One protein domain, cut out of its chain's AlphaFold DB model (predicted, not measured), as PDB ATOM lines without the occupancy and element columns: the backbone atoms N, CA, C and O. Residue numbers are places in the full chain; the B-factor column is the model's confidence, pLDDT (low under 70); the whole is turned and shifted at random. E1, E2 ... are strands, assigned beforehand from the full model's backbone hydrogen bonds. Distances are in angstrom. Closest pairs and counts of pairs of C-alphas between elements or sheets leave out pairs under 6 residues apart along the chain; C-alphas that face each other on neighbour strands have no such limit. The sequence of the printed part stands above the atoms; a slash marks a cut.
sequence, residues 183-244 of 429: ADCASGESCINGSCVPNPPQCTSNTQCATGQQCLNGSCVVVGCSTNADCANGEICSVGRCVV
ATOM      1  N   ALA A 183     262.533 249.738 284.476       76.38
ATOM      2  CA  ALA A 183     261.724 250.656 283.676       76.38
ATOM      3  C   ALA A 183     262.295 252.084 283.633       76.38
ATOM      4  O   ALA A 183     261.919 252.856 282.756       76.38
ATOM      5  N   ASP A 184     263.206 252.413 284.551       74.69
ATOM      6  CA  ASP A 184     263.886 253.709 284.590       74.69
ATOM      7  C   ASP A 184     265.115 253.745 283.657       74.69
ATOM      8  O   ASP A 184     265.766 254.778 283.533       74.69
ATOM      9  N   CYS A 185     265.439 252.620 283.008       75.31
ATOM     10  CA  CYS A 185     266.603 252.453 282.141       75.31
ATOM     11  C   CYS A 185     266.210 252.290 280.668       75.31
ATOM     12  O   CYS A 185     265.069 251.948 280.342       75.31
ATOM     13  N   ALA A 186     267.160 252.519 279.756       76.62
ATOM     14  CA  ALA A 186     266.903 252.350 278.331       76.62
ATOM     15  C   ALA A 186     266.622 250.876 277.987       76.62
ATOM     16  O   ALA A 186     266.984 249.946 278.711       76.62
ATOM     17  N   SER A 187     265.973 250.635 276.846       77.81
ATOM     18  CA  SER A 187     265.714 249.273 276.373       77.81
ATOM     19  C   SER A 187     267.024 248.480 276.255       77.81
ATOM     20  O   SER A 187     267.904 248.873 275.491       77.81
ATOM     21  N   GLY A 188     267.128 247.357 276.973       76.50
ATOM     22  CA  GLY A 188     268.351 246.544 277.044       76.50
ATOM     23  C   GLY A 188     269.195 246.769 278.303       76.50
ATOM     24  O   GLY A 188     270.258 246.167 278.435       76.50
ATOM     25  N   GLU A 189     268.729 247.591 279.241       80.88
ATOM     26  CA  GLU A 189     269.383 247.831 280.527       80.88
ATOM     27  C   GLU A 189     268.532 247.323 281.703       80.88
ATOM     28  O   GLU A 189     267.349 247.002 281.583       80.88
ATOM     29  N   SER A 190     269.146 247.183 282.872       83.69
ATOM     30  CA  SER A 190     268.477 246.816 284.118       83.69
ATOM     31  C   SER A 190     269.034 247.640 285.266       83.69
ATOM     32  O   SER A 190     270.219 247.962 285.291       83.69
ATOM     33  N   CYS A 191     268.177 247.974 286.228       80.00
ATOM     34  CA  CYS A 191     268.612 248.728 287.390       80.00
ATOM     35  C   CYS A 191     269.258 247.805 288.421       80.00
ATOM     36  O   CYS A 191     268.574 246.982 289.035       80.00
ATOM     37  N   ILE A 192     270.566 247.948 288.617       75.50
ATOM     38  CA  ILE A 192     271.333 247.194 289.610       75.50
ATOM     39  C   ILE A 192     272.038 248.198 290.520       75.50
ATOM     40  O   ILE A 192     272.811 249.030 290.055       75.50
ATOM     41  N   ASN A 193     271.756 248.134 291.827       62.12
ATOM     42  CA  ASN A 193     272.334 249.020 292.850       62.12
ATOM     43  C   ASN A 193     272.226 250.522 292.513       62.12
ATOM     44  O   ASN A 193     273.145 251.293 292.777       62.12
ATOM     45  N   GLY A 194     271.107 250.935 291.908       69.00
ATOM     46  CA  GLY A 194     270.858 252.335 291.557       69.00
ATOM     47  C   GLY A 194     271.561 252.823 290.285       69.00
ATOM     48  O   GLY A 194     271.609 254.025 290.040       69.00
ATOM     49  N   SER A 195     272.123 251.916 289.480       70.38
ATOM     50  CA  SER A 195     272.702 252.231 288.170       70.38
ATOM     51  C   SER A 195     272.048 251.409 287.064       70.38
ATOM     52  O   SER A 195     271.869 250.197 287.208       70.38
ATOM     53  N   CYS A 196     271.707 252.062 285.954       76.94
ATOM     54  CA  CYS A 196     271.343 251.372 284.724       76.94
ATOM     55  C   CYS A 196     272.583 250.685 284.163       76.94
ATOM     56  O   CYS A 196     273.566 251.342 283.824       76.94
ATOM     57  N   VAL A 197     272.545 249.358 284.121       79.94
ATOM     58  CA  VAL A 197     273.620 248.541 283.560       79.94
ATOM     59  C   VAL A 197     273.082 247.717 282.392       79.94
ATOM     60  O   VAL A 197     271.928 247.281 282.449       79.94
ATOM     61  N   PRO A 198     273.883 247.471 281.340       78.12
ATOM     62  CA  PRO A 198     273.476 246.605 280.238       78.12
ATOM     63  C   PRO A 198     273.056 245.221 280.741       78.12
ATOM     64  O   PRO A 198     273.723 244.630 281.594       78.12
ATOM     65  N   ASN A 199     271.954 244.696 280.206       77.00
ATOM     66  CA  ASN A 199     271.493 243.340 280.467       77.00
ATOM     67  C   ASN A 199     271.317 242.580 279.138       77.00
ATOM     68  O   ASN A 199     270.376 242.870 278.393       77.00
ATOM     69  N   PRO A 200     272.185 241.594 278.835       73.88
ATOM     70  CA  PRO A 200     273.266 241.075 279.683       73.88
ATOM     71  C   PRO A 200     274.466 242.041 279.813       73.88
ATOM     72  O   PRO A 200     274.692 242.858 278.918       73.88
ATOM     73  N   PRO A 201     275.252 241.944 280.906       74.75
ATOM     74  CA  PRO A 201     276.423 242.794 281.122       74.75
ATOM     75  C   PRO A 201     277.488 242.558 280.046       74.75
ATOM     76  O   PRO A 201     277.699 241.427 279.602       74.75
ATOM     77  N   GLN A 202     278.193 243.620 279.646       81.06
ATOM     78  CA  GLN A 202     279.263 243.540 278.645       81.06
ATOM     79  C   GLN A 202     280.505 242.816 279.172       81.06
ATOM     80  O   GLN A 202     281.244 242.204 278.403       81.06
ATOM     81  N   CYS A 203     280.732 242.877 280.483       82.06
ATOM     82  CA  CYS A 203     281.836 242.206 281.147       82.06
ATOM     83  C   CYS A 203     281.439 241.733 282.552       82.06
ATOM     84  O   CYS A 203     280.536 242.254 283.198       82.06
ATOM     85  N   THR A 204     282.169 240.742 283.036       81.81
ATOM     86  CA  THR A 204     282.150 240.193 284.399       81.81
ATOM     87  C   THR A 204     283.548 240.214 285.029       81.81
ATOM     88  O   THR A 204     283.686 240.043 286.236       81.81
ATOM     89  N   SER A 205     284.589 240.458 284.226       80.81
ATOM     90  CA  SER A 205     285.977 240.626 284.658       80.81
ATOM     91  C   SER A 205     286.747 241.565 283.719       80.81
ATOM     92  O   SER A 205     286.394 241.732 282.552       80.81
ATOM     93  N   ASN A 206     287.850 242.147 284.207       79.06
ATOM     94  CA  ASN A 206     288.704 243.058 283.426       79.06
ATOM     95  C   ASN A 206     289.274 242.419 282.152       79.06
ATOM     96  O   ASN A 206     289.527 243.114 281.177       79.06
ATOM     97  N   THR A 207     289.449 241.095 282.133       80.75
ATOM     98  CA  THR A 207     289.998 240.358 280.982       80.75
ATOM     99  C   THR A 207     289.067 240.345 279.772       80.75
ATOM    100  O   THR A 207     289.492 239.970 278.685       80.75
ATOM    101  N   GLN A 208     287.794 240.704 279.962       82.62
ATOM    102  CA  GLN A 208     286.799 240.799 278.893       82.62
ATOM    103  C   GLN A 208     286.757 242.196 278.253       82.62
ATOM    104  O   GLN A 208     286.056 242.384 277.263       82.62
ATOM    105  N   CYS A 209     287.510 243.157 278.793       80.81
ATOM    106  CA  CYS A 209     287.593 244.521 278.289       80.81
ATOM    107  C   CYS A 209     288.852 244.740 277.443       80.81
ATOM    108  O   CYS A 209     289.855 244.042 277.602       80.81
ATOM    109  N   ALA A 210     288.803 245.711 276.526       79.06
ATOM    110  CA  ALA A 210     289.953 246.053 275.695       79.06
ATOM    111  C   ALA A 210     291.102 246.635 276.541       79.06
ATOM    112  O   ALA A 210     290.897 247.128 277.651       79.06
ATOM    113  N   THR A 211     292.326 246.603 276.010       72.81
ATOM    114  CA  THR A 211     293.508 247.165 276.681       72.81
ATOM    115  C   THR A 211     293.261 248.619 277.107       72.81
ATOM    116  O   THR A 211     292.882 249.446 276.281       72.81
ATOM    117  N   GLY A 212     293.476 248.929 278.392       66.94
ATOM    118  CA  GLY A 212     293.206 250.252 278.978       66.94
ATOM    119  C   GLY A 212     291.794 250.432 279.553       66.94
ATOM    120  O   GLY A 212     291.457 251.518 280.024       66.94
ATOM    121  N   GLN A 213     290.967 249.383 279.544       74.75
ATOM    122  CA  GLN A 213     289.644 249.375 280.161       74.75
ATOM    123  C   GLN A 213     289.571 248.393 281.335       74.75
ATOM    124  O   GLN A 213     290.252 247.367 281.355       74.75
ATOM    125  N   GLN A 214     288.714 248.687 282.310       80.81
ATOM    126  CA  GLN A 214     288.361 247.766 283.391       80.81
ATOM    127  C   GLN A 214     286.859 247.523 283.412       80.81
ATOM    128  O   GLN A 214     286.066 248.368 282.995       80.81
ATOM    129  N   CYS A 215     286.486 246.351 283.915       76.94
ATOM    130  CA  CYS A 215     285.102 245.987 284.103       76.94
ATOM    131  C   CYS A 215     284.582 246.606 285.397       76.94
ATOM    132  O   CYS A 215     284.887 246.129 286.491       76.94
ATOM    133  N   LEU A 216     283.790 247.665 285.266       74.88
ATOM    134  CA  LEU A 216     283.133 248.327 286.383       74.88
ATOM    135  C   LEU A 216     281.621 248.254 286.171       74.88
ATOM    136  O   LEU A 216     281.098 248.710 285.158       74.88
ATOM    137  N   ASN A 217     280.926 247.636 287.129       70.44
ATOM    138  CA  ASN A 217     279.466 247.479 287.131       70.44
ATOM    139  C   ASN A 217     278.887 246.886 285.829       70.44
ATOM    140  O   ASN A 217     277.827 247.297 285.372       70.44
ATOM    141  N   GLY A 218     279.577 245.916 285.220       74.25
ATOM    142  CA  GLY A 218     279.105 245.243 284.004       74.25
ATOM    143  C   GLY A 218     279.446 245.950 282.690       74.25
ATOM    144  O   GLY A 218     279.101 245.431 281.628       74.25
ATOM    145  N   SER A 219     280.159 247.081 282.748       78.38
ATOM    146  CA  SER A 219     280.591 247.866 281.587       78.38
ATOM    147  C   SER A 219     282.111 248.024 281.546       78.38
ATOM    148  O   SER A 219     282.764 248.222 282.572       78.38
ATOM    149  N   CYS A 220     282.685 247.967 280.344       78.38
ATOM    150  CA  CYS A 220     284.103 248.239 280.129       78.38
ATOM    151  C   CYS A 220     284.341 249.748 280.056       78.38
ATOM    152  O   CYS A 220     283.972 250.394 279.076       78.38
ATOM    153  N   VAL A 221     284.967 250.315 281.087       78.50
ATOM    154  CA  VAL A 221     285.260 251.752 281.169       78.50
ATOM    155  C   VAL A 221     286.761 251.998 281.117       78.50
ATOM    156  O   VAL A 221     287.546 251.198 281.621       78.50
ATOM    157  N   VAL A 222     287.171 253.103 280.497       73.50
ATOM    158  CA  VAL A 222     288.583 253.508 280.430       73.50
ATOM    159  C   VAL A 222     289.026 253.983 281.814       73.50
ATOM    160  O   VAL A 222     288.392 254.867 282.385       73.50
ATOM    161  N   VAL A 223     290.109 253.418 282.352       68.00
ATOM    162  CA  VAL A 223     290.657 253.804 283.665       68.00
ATOM    163  C   VAL A 223     292.035 254.409 283.443       68.00
ATOM    164  O   VAL A 223     292.854 253.811 282.753       68.00
ATOM    165  N   GLY A 224     292.272 255.612 283.974       70.50
ATOM    166  CA  GLY A 224     293.461 256.410 283.654       70.50
ATOM    167  C   GLY A 224     294.780 255.728 284.026       70.50
ATOM    168  O   GLY A 224     295.668 255.629 283.188       70.50
ATOM    169  N   CYS A 225     294.899 255.238 285.261       73.31
ATOM    170  CA  CYS A 225     296.031 254.430 285.718       73.31
ATOM    171  C   CYS A 225     295.580 253.423 286.784       73.31
ATOM    172  O   CYS A 225     294.629 253.667 287.526       73.31
ATOM    173  N   SER A 226     296.275 252.296 286.886       70.25
ATOM    174  CA  SER A 226     296.100 251.281 287.934       70.25
ATOM    175  C   SER A 226     297.356 251.104 288.787       70.25
ATOM    176  O   SER A 226     297.281 250.739 289.959       70.25
ATOM    177  N   THR A 227     298.515 251.411 288.212       74.06
ATOM    178  CA  THR A 227     299.821 251.371 288.854       74.06
ATOM    179  C   THR A 227     300.628 252.603 288.466       74.06
ATOM    180  O   THR A 227     300.348 253.258 287.466       74.06
ATOM    181  N   ASN A 228     301.676 252.912 289.233       78.06
ATOM    182  CA  ASN A 228     302.586 254.012 288.895       78.06
ATOM    183  C   ASN A 228     303.271 253.815 287.531       78.06
ATOM    184  O   ASN A 228     303.682 254.793 286.922       78.06
ATOM    185  N   ALA A 229     303.379 252.571 287.050       76.25
ATOM    186  CA  ALA A 229     303.947 252.267 285.739       76.25
ATOM    187  C   ALA A 229     303.041 252.706 284.575       76.25
ATOM    188  O   ALA A 229     303.521 252.830 283.452       76.25
ATOM    189  N   ASP A 230     301.762 252.976 284.850       74.00
ATOM    190  CA  ASP A 230     300.805 253.473 283.858       74.00
ATOM    191  C   ASP A 230     300.913 255.003 283.667       74.00
ATOM    192  O   ASP A 230     300.233 255.566 282.811       74.00
ATOM    193  N   CYS A 231     301.755 255.685 284.457       77.25
ATOM    194  CA  CYS A 231     301.907 257.139 284.475       77.25
ATOM    195  C   CYS A 231     303.228 257.615 283.858       77.25
ATOM    196  O   CYS A 231     304.216 256.880 283.808       77.25
ATOM    197  N   ALA A 232     303.259 258.867 283.384       78.44
ATOM    198  CA  ALA A 232     304.472 259.453 282.824       78.44
ATOM    199  C   ALA A 232     305.561 259.625 283.901       78.44
ATOM    200  O   ALA A 232     305.282 259.705 285.099       78.44
ATOM    201  N   ASN A 233     306.829 259.695 283.482       76.25
ATOM    202  CA  ASN A 233     307.958 259.845 284.404       76.25
ATOM    203  C   ASN A 233     307.776 261.059 285.333       76.25
ATOM    204  O   ASN A 233     307.712 262.194 284.867       76.25
ATOM    205  N   GLY A 234     307.756 260.808 286.646       71.44
ATOM    206  CA  GLY A 234     307.553 261.830 287.680       71.44
ATOM    207  C   GLY A 234     306.123 261.915 288.223       71.44
ATOM    208  O   GLY A 234     305.890 262.656 289.176       71.44
ATOM    209  N   GLU A 235     305.186 261.142 287.676       78.50
ATOM    210  CA  GLU A 235     303.816 261.025 288.172       78.50
ATOM    211  C   GLU A 235     303.607 259.698 288.915       78.50
ATOM    212  O   GLU A 235     304.227 258.678 288.613       78.50
ATOM    213  N   ILE A 236     302.714 259.707 289.901       80.69
ATOM    214  CA  ILE A 236     302.270 258.511 290.620       80.69
ATOM    215  C   ILE A 236     300.787 258.284 290.368       80.69
ATOM    216  O   ILE A 236     300.018 259.235 290.222       80.69
ATOM    217  N   CYS A 237     300.374 257.021 290.346       75.62
ATOM    218  CA  CYS A 237     298.973 256.683 290.219       75.62
ATOM    219  C   CYS A 237     298.281 256.849 291.571       75.62
ATOM    220  O   CYS A 237     298.509 256.080 292.506       75.62
ATOM    221  N   SER A 238     297.431 257.866 291.673       74.62
ATOM    222  CA  SER A 238     296.636 258.159 292.858       74.62
ATOM    223  C   SER A 238     295.161 258.175 292.480       74.62
ATOM    224  O   SER A 238     294.723 258.986 291.665       74.62
ATOM    225  N   VAL A 239     294.388 257.251 293.058       71.00
ATOM    226  CA  VAL A 239     292.928 257.141 292.865       71.00
ATOM    227  C   VAL A 239     292.519 257.090 291.380       71.00
ATOM    228  O   VAL A 239     291.572 257.744 290.951       71.00
ATOM    229  N   GLY A 240     293.258 256.329 290.568       69.00
ATOM    230  CA  GLY A 240     292.953 256.145 289.144       69.00
ATOM    231  C   GLY A 240     293.437 257.268 288.222       69.00
ATOM    232  O   GLY A 240     293.127 257.245 287.028       69.00
ATOM    233  N   ARG A 241     294.201 258.240 288.748       73.19
ATOM    234  CA  ARG A 241     294.777 259.350 287.981       73.19
ATOM    235  C   ARG A 241     296.271 259.517 288.251       73.19
ATOM    236  O   ARG A 241     296.721 259.434 289.391       73.19
ATOM    237  N   CYS A 242     297.027 259.815 287.202       76.81
ATOM    238  CA  CYS A 242     298.428 260.194 287.323       76.81
ATOM    239  C   CYS A 242     298.537 261.606 287.904       76.81
ATOM    240  O   CYS A 242     297.925 262.544 287.390       76.81
ATOM    241  N   VAL A 243     299.260 261.746 289.015       78.81
ATOM    242  CA  VAL A 243     299.469 263.025 289.705       78.81
ATOM    243  C   VAL A 243     300.948 263.244 289.984       78.81
ATOM    244  O   VAL A 243     301.664 262.311 290.345       78.81
ATOM    245  N   VAL A 244     301.401 264.490 289.870       78.88
ATOM    246  CA  VAL A 244     302.744 264.882 290.310       78.88
ATOM    247  C   VAL A 244     302.727 265.007 291.843       78.88
ATOM    248  O   VAL A 244     301.933 265.792 292.373       78.88
TER     249      VAL A 244
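AT A GLANCE: This is residues 183 to 244 of the 429 residues of an uncharacterized protein of Archangium gephyra (UniProt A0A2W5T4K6). With little regular structure, three small two-stranded hairpins stand in a row along a rod: E3 and E4 in the middle, E1 and E2 at one end, E5 and E6 at the other. The printed part has 62 residues, 22 of them in six named strands, E1 to E6 along the chain, with no named helix: all strand, each pair antiparallel. It is loose, radius of gyration of the C-alphas 14.8 A, spanning 47 by 21 by 14 A.

IN THESE COORDINATES: E3 is residues 213 to 216, E4 219 to 222, 9.9 A long. E1, residues 189 to 192, begins at C-alpha (269.383, 247.831, 280.527); E2 is 195 to 198. E5 is 236 to 238; E6, 241 to 243, ends at C-alpha (299.469, 263.025, 289.705).

HOW THE PARTS SIT: Within hydrogen-bond range are N 214 and O 221 of hairpin E3 and E4, 2.9 A, N 190 and O 197 of E1 and E2, 2.8 A, and N 236 and O 243 of E5 and E6, 2.8 A. The closest C-alphas of E2 and E4, Val 197 and Ser 219, are 7.3 A apart. E4 and E5 are apart.

THE WHOLE: The printed part has no cut. Links E2 to E3 and E4 to E5 are long. Residues 193 to 194, 212, 223 and 240 have pLDDT under 70.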